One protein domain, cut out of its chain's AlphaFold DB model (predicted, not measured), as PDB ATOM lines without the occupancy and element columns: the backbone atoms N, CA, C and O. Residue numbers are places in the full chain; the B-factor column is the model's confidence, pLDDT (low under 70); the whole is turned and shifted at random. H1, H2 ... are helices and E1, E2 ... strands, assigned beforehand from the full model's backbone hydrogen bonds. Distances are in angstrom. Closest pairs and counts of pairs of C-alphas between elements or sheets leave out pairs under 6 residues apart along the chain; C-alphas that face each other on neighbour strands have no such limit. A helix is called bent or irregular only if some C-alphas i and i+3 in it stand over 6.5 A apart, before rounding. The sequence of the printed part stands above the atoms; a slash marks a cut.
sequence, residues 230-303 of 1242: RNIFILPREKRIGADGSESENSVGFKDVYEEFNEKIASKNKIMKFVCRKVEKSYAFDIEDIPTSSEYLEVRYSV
ATOM      1  N   ARG A 230     144.672 179.955 159.526       84.69
ATOM      2  CA  ARG A 230     144.855 178.665 158.853       84.69
ATOM      3  C   ARG A 230     143.671 177.782 159.183       84.69
ATOM      4  O   ARG A 230     143.247 177.739 160.332       84.69
ATOM      5  N   ASN A 231     143.190 177.062 158.180       88.25
ATOM      6  CA  ASN A 231     142.133 176.079 158.334       88.25
ATOM      7  C   ASN A 231     142.666 174.702 157.936       88.25
ATOM      8  O   ASN A 231     143.117 174.536 156.803       88.25
ATOM      9  N   ILE A 232     142.651 173.752 158.870       87.56
ATOM     10  CA  ILE A 232     143.133 172.381 158.678       87.56
ATOM     11  C   ILE A 232     141.977 171.418 158.937       87.56
ATOM     12  O   ILE A 232     141.195 171.623 159.861       87.56
ATOM     13  N   PHE A 233     141.896 170.353 158.143       88.69
ATOM     14  CA  PHE A 233     140.942 169.266 158.328       88.69
ATOM     15  C   PHE A 233     141.707 167.992 158.683       88.69
ATOM     16  O   PHE A 233     142.545 167.542 157.906       88.69
ATOM     17  N   ILE A 234     141.440 167.433 159.862       88.00
ATOM     18  CA  ILE A 234     142.100 166.219 160.350       88.00
ATOM     19  C   ILE A 234     141.126 165.048 160.216       88.00
ATOM     20  O   ILE A 234     140.031 165.098 160.777       88.00
ATOM     21  N   LEU A 235     141.526 164.021 159.463       87.81
ATOM     22  CA  LEU A 235     140.768 162.781 159.295       87.81
ATOM     23  C   LEU A 235     141.099 161.819 160.454       87.81
ATOM     24  O   LEU A 235     142.269 161.444 160.586       87.81
ATOM     25  N   PRO A 236     140.127 161.417 161.293       87.62
ATOM     26  CA  PRO A 236     140.333 160.349 162.267       87.62
ATOM     27  C   PRO A 236     140.635 159.020 161.560       87.62
ATOM     28  O   PRO A 236     140.021 158.691 160.548       87.62
ATOM     29  N   ARG A 237     141.576 158.240 162.106       84.56
ATOM     30  CA  ARG A 237     141.801 156.846 161.685       84.56
ATOM     31  C   ARG A 237     140.695 155.952 162.243       84.56
ATOM     32  O   ARG A 237     140.130 156.270 163.279       84.56
ATOM     33  N   GLU A 238     140.447 154.799 161.628       82.50
ATOM     34  CA  GLU A 238     139.488 153.828 162.177       82.50
ATOM     35  C   GLU A 238     139.990 153.201 163.488       82.50
ATOM     36  O   GLU A 238     139.238 153.064 164.453       82.50
ATOM     37  N   LYS A 239     141.285 152.870 163.543       82.38
ATOM     38  CA  LYS A 239     141.947 152.264 164.704       82.38
ATOM     39  C   LYS A 239     143.215 153.011 165.080       82.38
ATOM     40  O   LYS A 239     143.884 153.619 164.238       82.38
ATOM     41  N   ARG A 240     143.568 152.952 166.363       77.62
ATOM     42  CA  ARG A 240     144.811 153.544 166.866       77.62
ATOM     43  C   ARG A 240     146.002 152.670 166.469       77.62
ATOM     44  O   ARG A 240     145.953 151.456 166.642       77.62
ATOM     45  N   ILE A 241     147.070 153.297 165.982       77.50
ATOM     46  CA  ILE A 241     148.315 152.626 165.587       77.50
ATOM     47  C   ILE A 241     149.399 152.949 166.622       77.50
ATOM     48  O   ILE A 241     149.573 154.111 167.000       77.50
ATOM     49  N   GLY A 242     150.089 151.919 167.115       66.94
ATOM     50  CA  GLY A 242     151.222 152.046 168.029       66.94
ATOM     51  C   GLY A 242     152.456 152.667 167.362       66.94
ATOM     52  O   GLY A 242     152.557 152.754 166.141       66.94
ATOM     53  N   ALA A 243     153.440 153.096 168.160       62.53
ATOM     54  CA  ALA A 243     154.697 153.657 167.638       62.53
ATOM     55  C   ALA A 243     155.550 152.635 166.850       62.53
ATOM     56  O   ALA A 243     156.483 153.018 166.151       62.53
ATOM     57  N   ASP A 244     155.224 151.350 166.976       59.38
ATOM     58  CA  ASP A 244     155.796 150.193 166.286       59.38
ATOM     59  C   ASP A 244     155.051 149.822 164.987       59.38
ATOM     60  O   ASP A 244     155.460 148.894 164.295       59.38
ATOM     61  N   GLY A 245     153.975 150.544 164.643       66.06
ATOM     62  CA  GLY A 245     153.155 150.290 163.457       66.06
ATOM     63  C   GLY A 245     152.068 149.225 163.645       66.06
ATOM     64  O   GLY A 245     151.371 148.915 162.684       66.06
ATOM     65  N   SER A 246     151.891 148.680 164.856       71.12
ATOM     66  CA  SER A 246     150.844 147.692 165.141       71.12
ATOM     67  C   SER A 246     149.466 148.352 165.317       71.12
ATOM     68  O   SER A 246     149.329 149.370 166.002       71.12
ATOM     69  N   GLU A 247     148.427 147.795 164.684       72.94
ATOM     70  CA  GLU A 247     147.040 148.235 164.886       72.94
ATOM     71  C   GLU A 247     146.521 147.738 166.240       72.94
ATOM     72  O   GLU A 247     146.512 146.540 166.515       72.94
ATOM     73  N   SER A 248     146.063 148.654 167.090       71.75
ATOM     74  CA  SER A 248     145.378 148.296 168.335       71.75
ATOM     75  C   SER A 248     143.898 147.976 168.090       71.75
ATOM     76  O   SER A 248     143.311 148.426 167.108       71.75
ATOM     77  N   GLU A 249     143.263 147.264 169.023       67.38
ATOM     78  CA  GLU A 249     141.821 146.962 168.967       67.38
ATOM     79  C   GLU A 249     140.915 148.174 169.270       67.38
ATOM     80  O   GLU A 249     139.711 148.113 169.036       67.38
ATOM     81  N   ASN A 250     141.470 149.289 169.760       73.44
ATOM     82  CA  ASN A 250     140.690 150.458 170.166       73.44
ATOM     83  C   ASN A 250     140.366 151.372 168.969       73.44
ATOM     84  O   ASN A 250     141.271 151.830 168.259       73.44
ATOM     85  N   SER A 251     139.078 151.688 168.790       77.31
ATOM     86  CA  SER A 251     138.595 152.682 167.822       77.31
ATOM     87  C   SER A 251     138.987 154.101 168.235       77.31
ATOM     88  O   SER A 251     138.979 154.414 169.426       77.31
ATOM     89  N   VAL A 252     139.286 154.971 167.269       81.94
ATOM     90  CA  VAL A 252     139.664 156.369 167.544       81.94
ATOM     91  C   VAL A 252     138.425 157.265 167.553       81.94
ATOM     92  O   VAL A 252     137.719 157.367 166.552       81.94
ATOM     93  N   GLY A 253     138.176 157.952 168.667       82.81
ATOM     94  CA  GLY A 253     137.149 158.987 168.771       82.81
ATOM     95  C   GLY A 253     137.687 160.394 168.485       82.81
ATOM     96  O   GLY A 253     138.888 160.657 168.523       82.81
ATOM     97  N   PHE A 254     136.789 161.361 168.268       86.12
ATOM     98  CA  PHE A 254     137.179 162.771 168.087       86.12
ATOM     99  C   PHE A 254     137.889 163.370 169.304       86.12
ATOM    100  O   PHE A 254     138.712 164.270 169.141       86.12
ATOM    101  N   LYS A 255     137.588 162.868 170.507       86.31
ATOM    102  CA  LYS A 255     138.279 163.263 171.737       86.31
ATOM    103  C   LYS A 255     139.755 162.869 171.686       86.31
ATOM    104  O   LYS A 255     140.598 163.710 171.968       86.31
ATOM    105  N   ASP A 256     140.061 161.661 171.216       84.62
ATOM    106  CA  ASP A 256     141.440 161.187 171.061       84.62
ATOM    107  C   ASP A 256     142.213 162.028 170.035       84.62
ATOM    108  O   ASP A 256     143.357 162.409 170.275       84.62
ATOM    109  N   VAL A 257     141.579 162.370 168.904       86.88
ATOM    110  CA  VAL A 257     142.183 163.239 167.875       86.88
ATOM    111  C   VAL A 257     142.415 164.653 168.410       86.88
ATOM    112  O   VAL A 257     143.447 165.263 168.123       86.88
ATOM    113  N   TYR A 258     141.473 165.184 169.191       88.69
ATOM    114  CA  TYR A 258     141.619 166.483 169.840       88.69
ATOM    115  C   TYR A 258     142.758 166.482 170.863       88.69
ATOM    116  O   TYR A 258     143.592 167.384 170.824       88.69
ATOM    117  N   GLU A 259     142.822 165.481 171.743       88.00
ATOM    118  CA  GLU A 259     143.884 165.335 172.745       88.00
ATOM    119  C   GLU A 259     145.250 165.172 172.069       88.00
ATOM    120  O   GLU A 259     146.199 165.875 172.415       88.00
ATOM    121  N   GLU A 260     145.350 164.346 171.022       85.50
ATOM    122  CA  GLU A 260     146.575 164.210 170.234       85.50
ATOM    123  C   GLU A 260     146.992 165.531 169.579       85.50
ATOM    124  O   GLU A 260     148.172 165.913 169.629       85.50
ATOM    125  N   PHE A 261     146.040 166.258 168.989       85.00
ATOM    126  CA  PHE A 261     146.333 167.555 168.403       85.00
ATOM    127  C   PHE A 261     146.781 168.554 169.473       85.00
ATOM    128  O   PHE A 261     147.799 169.208 169.283       85.00
ATOM    129  N   ASN A 262     146.070 168.659 170.594       86.44
ATOM    130  CA  ASN A 262     146.348 169.622 171.656       86.44
ATOM    131  C   ASN A 262     147.684 169.338 172.364       86.44
ATOM    132  O   ASN A 262     148.529 170.221 172.494       86.44
ATOM    133  N   GLU A 263     147.913 168.096 172.782       85.25
ATOM    134  CA  GLU A 263     149.072 167.743 173.602       85.25
ATOM    135  C   GLU A 263     150.343 167.576 172.774       85.25
ATOM    136  O   GLU A 263     151.405 168.060 173.174       85.25
ATOM    137  N   LYS A 264     150.259 166.918 171.609       82.62
ATOM    138  CA  LYS A 264     151.442 166.574 170.806       82.62
ATOM    139  C   LYS A 264     151.676 167.561 169.674       82.62
ATOM    140  O   LYS A 264     152.779 168.090 169.551       82.62
ATOM    141  N   ILE A 265     150.677 167.804 168.825       82.00
ATOM    142  CA  ILE A 265     150.869 168.576 167.584       82.00
ATOM    143  C   ILE A 265     150.966 170.074 167.879       82.00
ATOM    144  O   ILE A 265     151.901 170.728 167.412       82.00
ATOM    145  N   ALA A 266     150.036 170.618 168.655       81.00
ATOM    146  CA  ALA A 266     149.959 172.030 168.991       81.00
ATOM    147  C   ALA A 266     151.155 172.439 169.854       81.00
ATOM    148  O   ALA A 266     151.853 173.385 169.492       81.00
ATOM    149  N   SER A 267     151.492 171.667 170.893       78.69
ATOM    150  CA  SER A 267     152.698 171.889 171.703       78.69
ATOM    151  C   SER A 267     153.985 171.837 170.872       78.69
ATOM    152  O   SER A 267     154.811 172.748 170.956       78.69
ATOM    153  N   LYS A 268     154.148 170.823 170.004       79.56
ATOM    154  CA  LYS A 268     155.339 170.681 169.144       79.56
ATOM    155  C   LYS A 268     155.481 171.832 168.147       79.56
ATOM    156  O   LYS A 268     156.591 172.304 167.914       79.56
ATOM    157  N   ASN A 269     154.370 172.292 167.572       76.56
ATOM    158  CA  ASN A 269     154.344 173.374 166.584       76.56
ATOM    159  C   ASN A 269     154.105 174.764 167.201       76.56
ATOM    160  O   ASN A 269     153.936 175.734 166.462       76.56
ATOM    161  N   LYS A 270     154.113 174.880 168.539       82.81
ATOM    162  CA  LYS A 270     153.916 176.132 169.295       82.81
ATOM    163  C   LYS A 270     152.590 176.850 168.976       82.81
ATOM    164  O   LYS A 270     152.528 178.079 168.921       82.81
ATOM    165  N   ILE A 271     151.513 176.092 168.777       82.12
ATOM    166  CA  ILE A 271     150.153 176.603 168.561       82.12
ATOM    167  C   ILE A 271     149.471 176.758 169.926       82.12
ATOM    168  O   ILE A 271     148.957 175.787 170.463       82.12
ATOM    169  N   MET A 272     149.448 177.965 170.505       81.38
ATOM    170  CA  MET A 272     148.875 178.124 171.861       81.38
ATOM    171  C   MET A 272     147.363 178.367 171.900       81.38
ATOM    172  O   MET A 272     146.745 178.187 172.942       81.38
ATOM    173  N   LYS A 273     146.761 178.846 170.805       83.75
ATOM    174  CA  LYS A 273     145.314 179.070 170.704       83.75
ATOM    175  C   LYS A 273     144.826 178.566 169.360       83.75
ATOM    176  O   LYS A 273     145.351 178.967 168.323       83.75
ATOM    177  N   PHE A 274     143.810 177.725 169.400       86.69
ATOM    178  CA  PHE A 274     143.107 177.235 168.230       86.69
ATOM    179  C   PHE A 274     141.637 177.021 168.585       86.69
ATOM    180  O   PHE A 274     141.283 176.845 169.749       86.69
ATOM    181  N   VAL A 275     140.783 177.058 167.572       88.31
ATOM    182  CA  VAL A 275     139.379 176.665 167.666       88.31
ATOM    183  C   VAL A 275     139.237 175.381 166.876       88.31
ATOM    184  O   VAL A 275     139.766 175.285 165.770       88.31
ATOM    185  N   CYS A 276     138.530 174.401 167.421       88.31
ATOM    186  CA  CYS A 276     138.211 173.189 166.687       88.31
ATOM    187  C   CYS A 276     136.709 172.929 166.692       88.31
ATOM    188  O   CYS A 276     135.998 173.343 167.608       88.31
ATOM    189  N   ARG A 277     136.221 172.277 165.641       92.06
ATOM    190  CA  ARG A 277     134.849 171.778 165.572       92.06
ATOM    191  C   ARG A 277     134.777 170.554 164.673       92.06
ATOM    192  O   ARG A 277     135.531 170.434 163.710       92.06
ATOM    193  N   LYS A 278     133.830 169.675 164.971       91.06
ATOM    194  CA  LYS A 278     133.483 168.554 164.104       91.06
ATOM    195  C   LYS A 278     132.751 169.077 162.865       91.06
ATOM    196  O   LYS A 278     131.831 169.887 162.995       91.06
ATOM    197  N   VAL A 279     133.166 168.641 161.679       92.38
ATOM    198  CA  VAL A 279     132.503 168.962 160.408       92.38
ATOM    199  C   VAL A 279     132.455 167.748 159.502       92.38
ATOM    200  O   VAL A 279     133.397 166.966 159.461       92.38
ATOM    201  N   GLU A 280     131.391 167.626 158.723       94.19
ATOM    202  CA  GLU A 280     131.331 166.655 157.636       94.19
ATOM    203  C   GLU A 280     131.892 167.283 156.356       94.19
ATOM    204  O   GLU A 280     131.581 168.435 156.019       94.19
ATOM    205  N   LYS A 281     132.765 166.548 155.667       92.00
ATOM    206  CA  LYS A 281     133.377 166.971 154.407       92.00
ATOM    207  C   LYS A 281     133.501 165.801 153.448       92.00
ATOM    208  O   LYS A 281     133.725 164.665 153.855       92.00
ATOM    209  N   SER A 282     133.438 166.122 152.161       93.25
ATOM    210  CA  SER A 282     133.631 165.151 151.089       93.25
ATOM    211  C   SER A 282     135.004 165.297 150.429       93.25
ATOM    212  O   SER A 282     135.554 166.399 150.341       93.25
ATOM    213  N   TYR A 283     135.553 164.195 149.924       90.75
ATOM    214  CA  TYR A 283     136.824 164.149 149.203       90.75
ATOM    215  C   TYR A 283     136.722 163.211 147.995       90.75
ATOM    216  O   TYR A 283     136.047 162.191 148.046       90.75
ATOM    217  N   ALA A 284     137.357 163.570 146.878       89.25
ATOM    218  CA  ALA A 284     137.242 162.812 145.628       89.25
ATOM    219  C   ALA A 284     138.484 162.954 144.730       89.25
ATOM    220  O   ALA A 284     138.361 163.025 143.511       89.25
ATOM    221  N   PHE A 285     139.681 163.075 145.313       89.31
ATOM    222  CA  PHE A 285     140.921 163.365 144.573       89.31
ATOM    223  C   PHE A 285     141.974 162.261 144.757       89.31
ATOM    224  O   PHE A 285     141.601 161.107 144.913       89.31
ATOM    225  N   ASP A 286     143.261 162.570 144.619       79.62
ATOM    226  CA  ASP A 286     144.314 161.588 144.293       79.62
ATOM    227  C   ASP A 286     144.958 160.906 145.511       79.62
ATOM    228  O   ASP A 286     145.940 160.191 145.353       79.62
ATOM    229  N   ILE A 287     144.473 161.177 146.726       80.00
ATOM    230  CA  ILE A 287     145.050 160.580 147.939       80.00
ATOM    231  C   ILE A 287     144.260 159.313 148.244       80.00
ATOM    232  O   ILE A 287     143.039 159.375 148.410       80.00
ATOM    233  N   GLU A 288     144.971 158.192 148.287       74.94
ATOM    234  CA  GLU A 288     144.434 156.881 148.643       74.94
ATOM    235  C   GLU A 288     144.008 156.846 150.120       74.94
ATOM    236  O   GLU A 288     144.361 157.722 150.907       74.94
ATOM    237  N   ASP A 289     143.169 155.879 150.485       79.62
ATOM    238  CA  ASP A 289     142.642 155.683 151.849       79.62
ATOM    239  C   ASP A 289     141.763 156.803 152.436       79.62
ATOM    240  O   ASP A 289     141.272 156.677 153.559       79.62
ATOM    241  N   ILE A 290     141.477 157.874 151.687       83.44
ATOM    242  CA  ILE A 290     140.494 158.880 152.110       83.44
ATOM    243  C   ILE A 290     139.086 158.472 151.632       83.44
ATOM    244  O   ILE A 290     138.874 158.307 150.425       83.44
ATOM    245  N   PRO A 291     138.100 158.332 152.539       85.06
ATOM    246  CA  PRO A 291     136.711 158.043 152.176       85.06
ATOM    247  C   PRO A 291     136.040 159.210 151.432       85.06
ATOM    248  O   PRO A 291     136.403 160.375 151.602       85.06
ATOM    249  N   THR A 292     135.012 158.912 150.629       86.00
ATOM    250  CA  THR A 292     134.310 159.920 149.811       86.00
ATOM    251  C   THR A 292     133.579 160.973 150.646       86.00
ATOM    252  O   THR A 292     133.555 162.144 150.268       86.00
ATOM    253  N   SER A 293     133.003 160.572 151.780       90.19
ATOM    254  CA  SER A 293     132.480 161.466 152.816       90.19
ATOM    255  C   SER A 293     132.953 160.962 154.169       90.19
ATOM    256  O   SER A 293     132.931 159.755 154.414       90.19
ATOM    257  N   SER A 294     133.406 161.869 155.028       91.12
ATOM    258  CA  SER A 294     133.776 161.545 156.402       91.12
ATOM    259  C   SER A 294     133.642 162.760 157.309       91.12
ATOM    260  O   SER A 294     133.495 163.907 156.874       91.12
ATOM    261  N   GLU A 295     133.681 162.485 158.601       92.38
ATOM    262  CA  GLU A 295     133.705 163.482 159.647       92.38
ATOM    263  C   GLU A 295     135.163 163.860 159.946       92.38
ATOM    264  O   GLU A 295     136.010 163.012 160.217       92.38
ATOM    265  N   TYR A 296     135.458 165.155 159.917       90.75
ATOM    266  CA  TYR A 296     136.781 165.717 160.160       90.75
ATOM    267  C   TYR A 296     136.756 166.604 161.400       90.75
ATOM    268  O   TYR A 296     135.758 167.264 161.708       90.75
ATOM    269  N   LEU A 297     137.900 166.688 162.075       89.62
ATOM    270  CA  LEU A 297     138.145 167.748 163.044       89.62
ATOM    271  C   LEU A 297     138.681 168.969 162.282       89.62
ATOM    272  O   LEU A 297     139.832 168.981 161.843       89.62
ATOM    273  N   GLU A 298     137.837 169.985 162.085       91.31
ATOM    274  CA  GLU A 298     138.257 171.281 161.543       91.31
ATOM    275  C   GLU A 298     138.980 172.054 162.639       91.31
ATOM    276  O   GLU A 298     138.381 172.356 163.670       91.31
ATOM    277  N   VAL A 299     140.243 172.401 162.408       86.50
ATOM    278  CA  VAL A 299     141.067 173.183 163.329       86.50
ATOM    279  C   VAL A 299     141.460 174.502 162.679       86.50
ATOM    280  O   VAL A 299     142.069 174.534 161.609       86.50
ATOM    281  N   ARG A 300     141.151 175.603 163.367       89.12
ATOM    282  CA  ARG A 300     141.507 176.961 162.966       89.12
ATOM    283  C   ARG A 300     142.442 177.606 163.966       89.12
ATOM    284  O   ARG A 300     142.168 177.607 165.163       89.12
ATOM    285  N   TYR A 301     143.528 178.184 163.475       83.38
ATOM    286  CA  TYR A 301     144.478 178.908 164.315       83.38
ATOM    287  C   TYR A 301     145.149 180.046 163.551       83.38
ATOM    288  O   TYR A 301     145.363 179.974 162.336       83.38
ATOM    289  N   SER A 302     145.504 181.101 164.284       81.31
ATOM    290  CA  SER A 302     146.194 182.259 163.717       81.31
ATOM    291  C   SER A 302     147.616 181.899 163.294       81.31
ATOM    292  O   SER A 302     148.325 181.156 163.976       81.31
ATOM    293  N   VAL A 303     148.066 182.493 162.188       68.94
ATOM    294  CA  VAL A 303     149.443 182.339 161.698       68.94
ATOM    295  C   VAL A 303     150.435 183.240 162.440       68.94
ATOM    296  O   VAL A 303     151.632 182.965 162.428       68.94
TER     297      VAL A 303
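This is residues 230 to 303 of the 1242 residues of a protein of Nematostella vectensis (UniProt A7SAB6). What is the main picture? A strongly twisted sheet of three strands, E1, E5 and E4, has one helix, H1, slantwise over one face, and a small two-strand hairpin, E2 and E3, is set off from that sheet beyond one end of E1. Helix and sheet make two layers, a helix on one face of a sheet. What is it made of? The printed part has 74 residues with one named helix and five named strands, in the order E1 E2 E3 H1 E4 E5, and its class is mixed, helices and strands; both sheets, E1 - E5 - E4 and E2 - E3, are antiparallel. How large is it? It is only just compact, close to loose, with a radius of gyration of the C-alphas of 13.3 A and spans of 32 by 30 by 20 A.

What comes first? E1 is residues 230 to 234, with C-alpha 230 at (144.855, 178.665, 158.853). E2 is residues 239 to 241 and E3 residues 247 to 251. Where is the helix? H1 is residues 254 to 268, 19.8 A long, from C-alpha 254 at (137.179, 162.771, 168.087). It is neither bent nor irregular, but only just: C-alphas 263 and 266 are 6.4 A apart. What follows? E4, residues 275 to 282, is 21.0 A long and bends by 60 degrees at residue 278. E5, residues 293 to 301, is 24.1 A long and ends with C-alpha 301 at (144.478, 178.908, 164.315).

How is the larger sheet paired? E5 is the inner strand, antiparallel to E1 at 145 degrees, with N 232 and O 299 2.9 A apart, within hydrogen-bond range. E4 and E5 are a hairpin at 150 degrees, with N 279 and O 296 2.9 A apart, also within range. How does H1 stand to it? H1 is on the sheet at a height of 10.1 A, over E5 and slantwise to the strands, at 36 degrees to E5 on the local plane; the closest C-alphas of H1 and E5, those of Phe 254 and Leu 297, are 7.2 A apart. In H1, 9 of 11 O i to N i+4 pairs are within hydrogen-bond range. Where is the other hairpin? E2 and E3 are antiparallel at 140 degrees, with N 248 and O 240 2.8 A apart, within range; both are apart from E4 and E5.

How far does it reach? The two C-alphas farthest apart, those of Glu 249 and Val 303, are 36.9 A apart. Is there a cut or a long link? The printed part has no cut, and no link is long. Where is confidence low? The mean pLDDT of the printed part is 83.2, and residues 242 to 245, 249 and 303 are under 70.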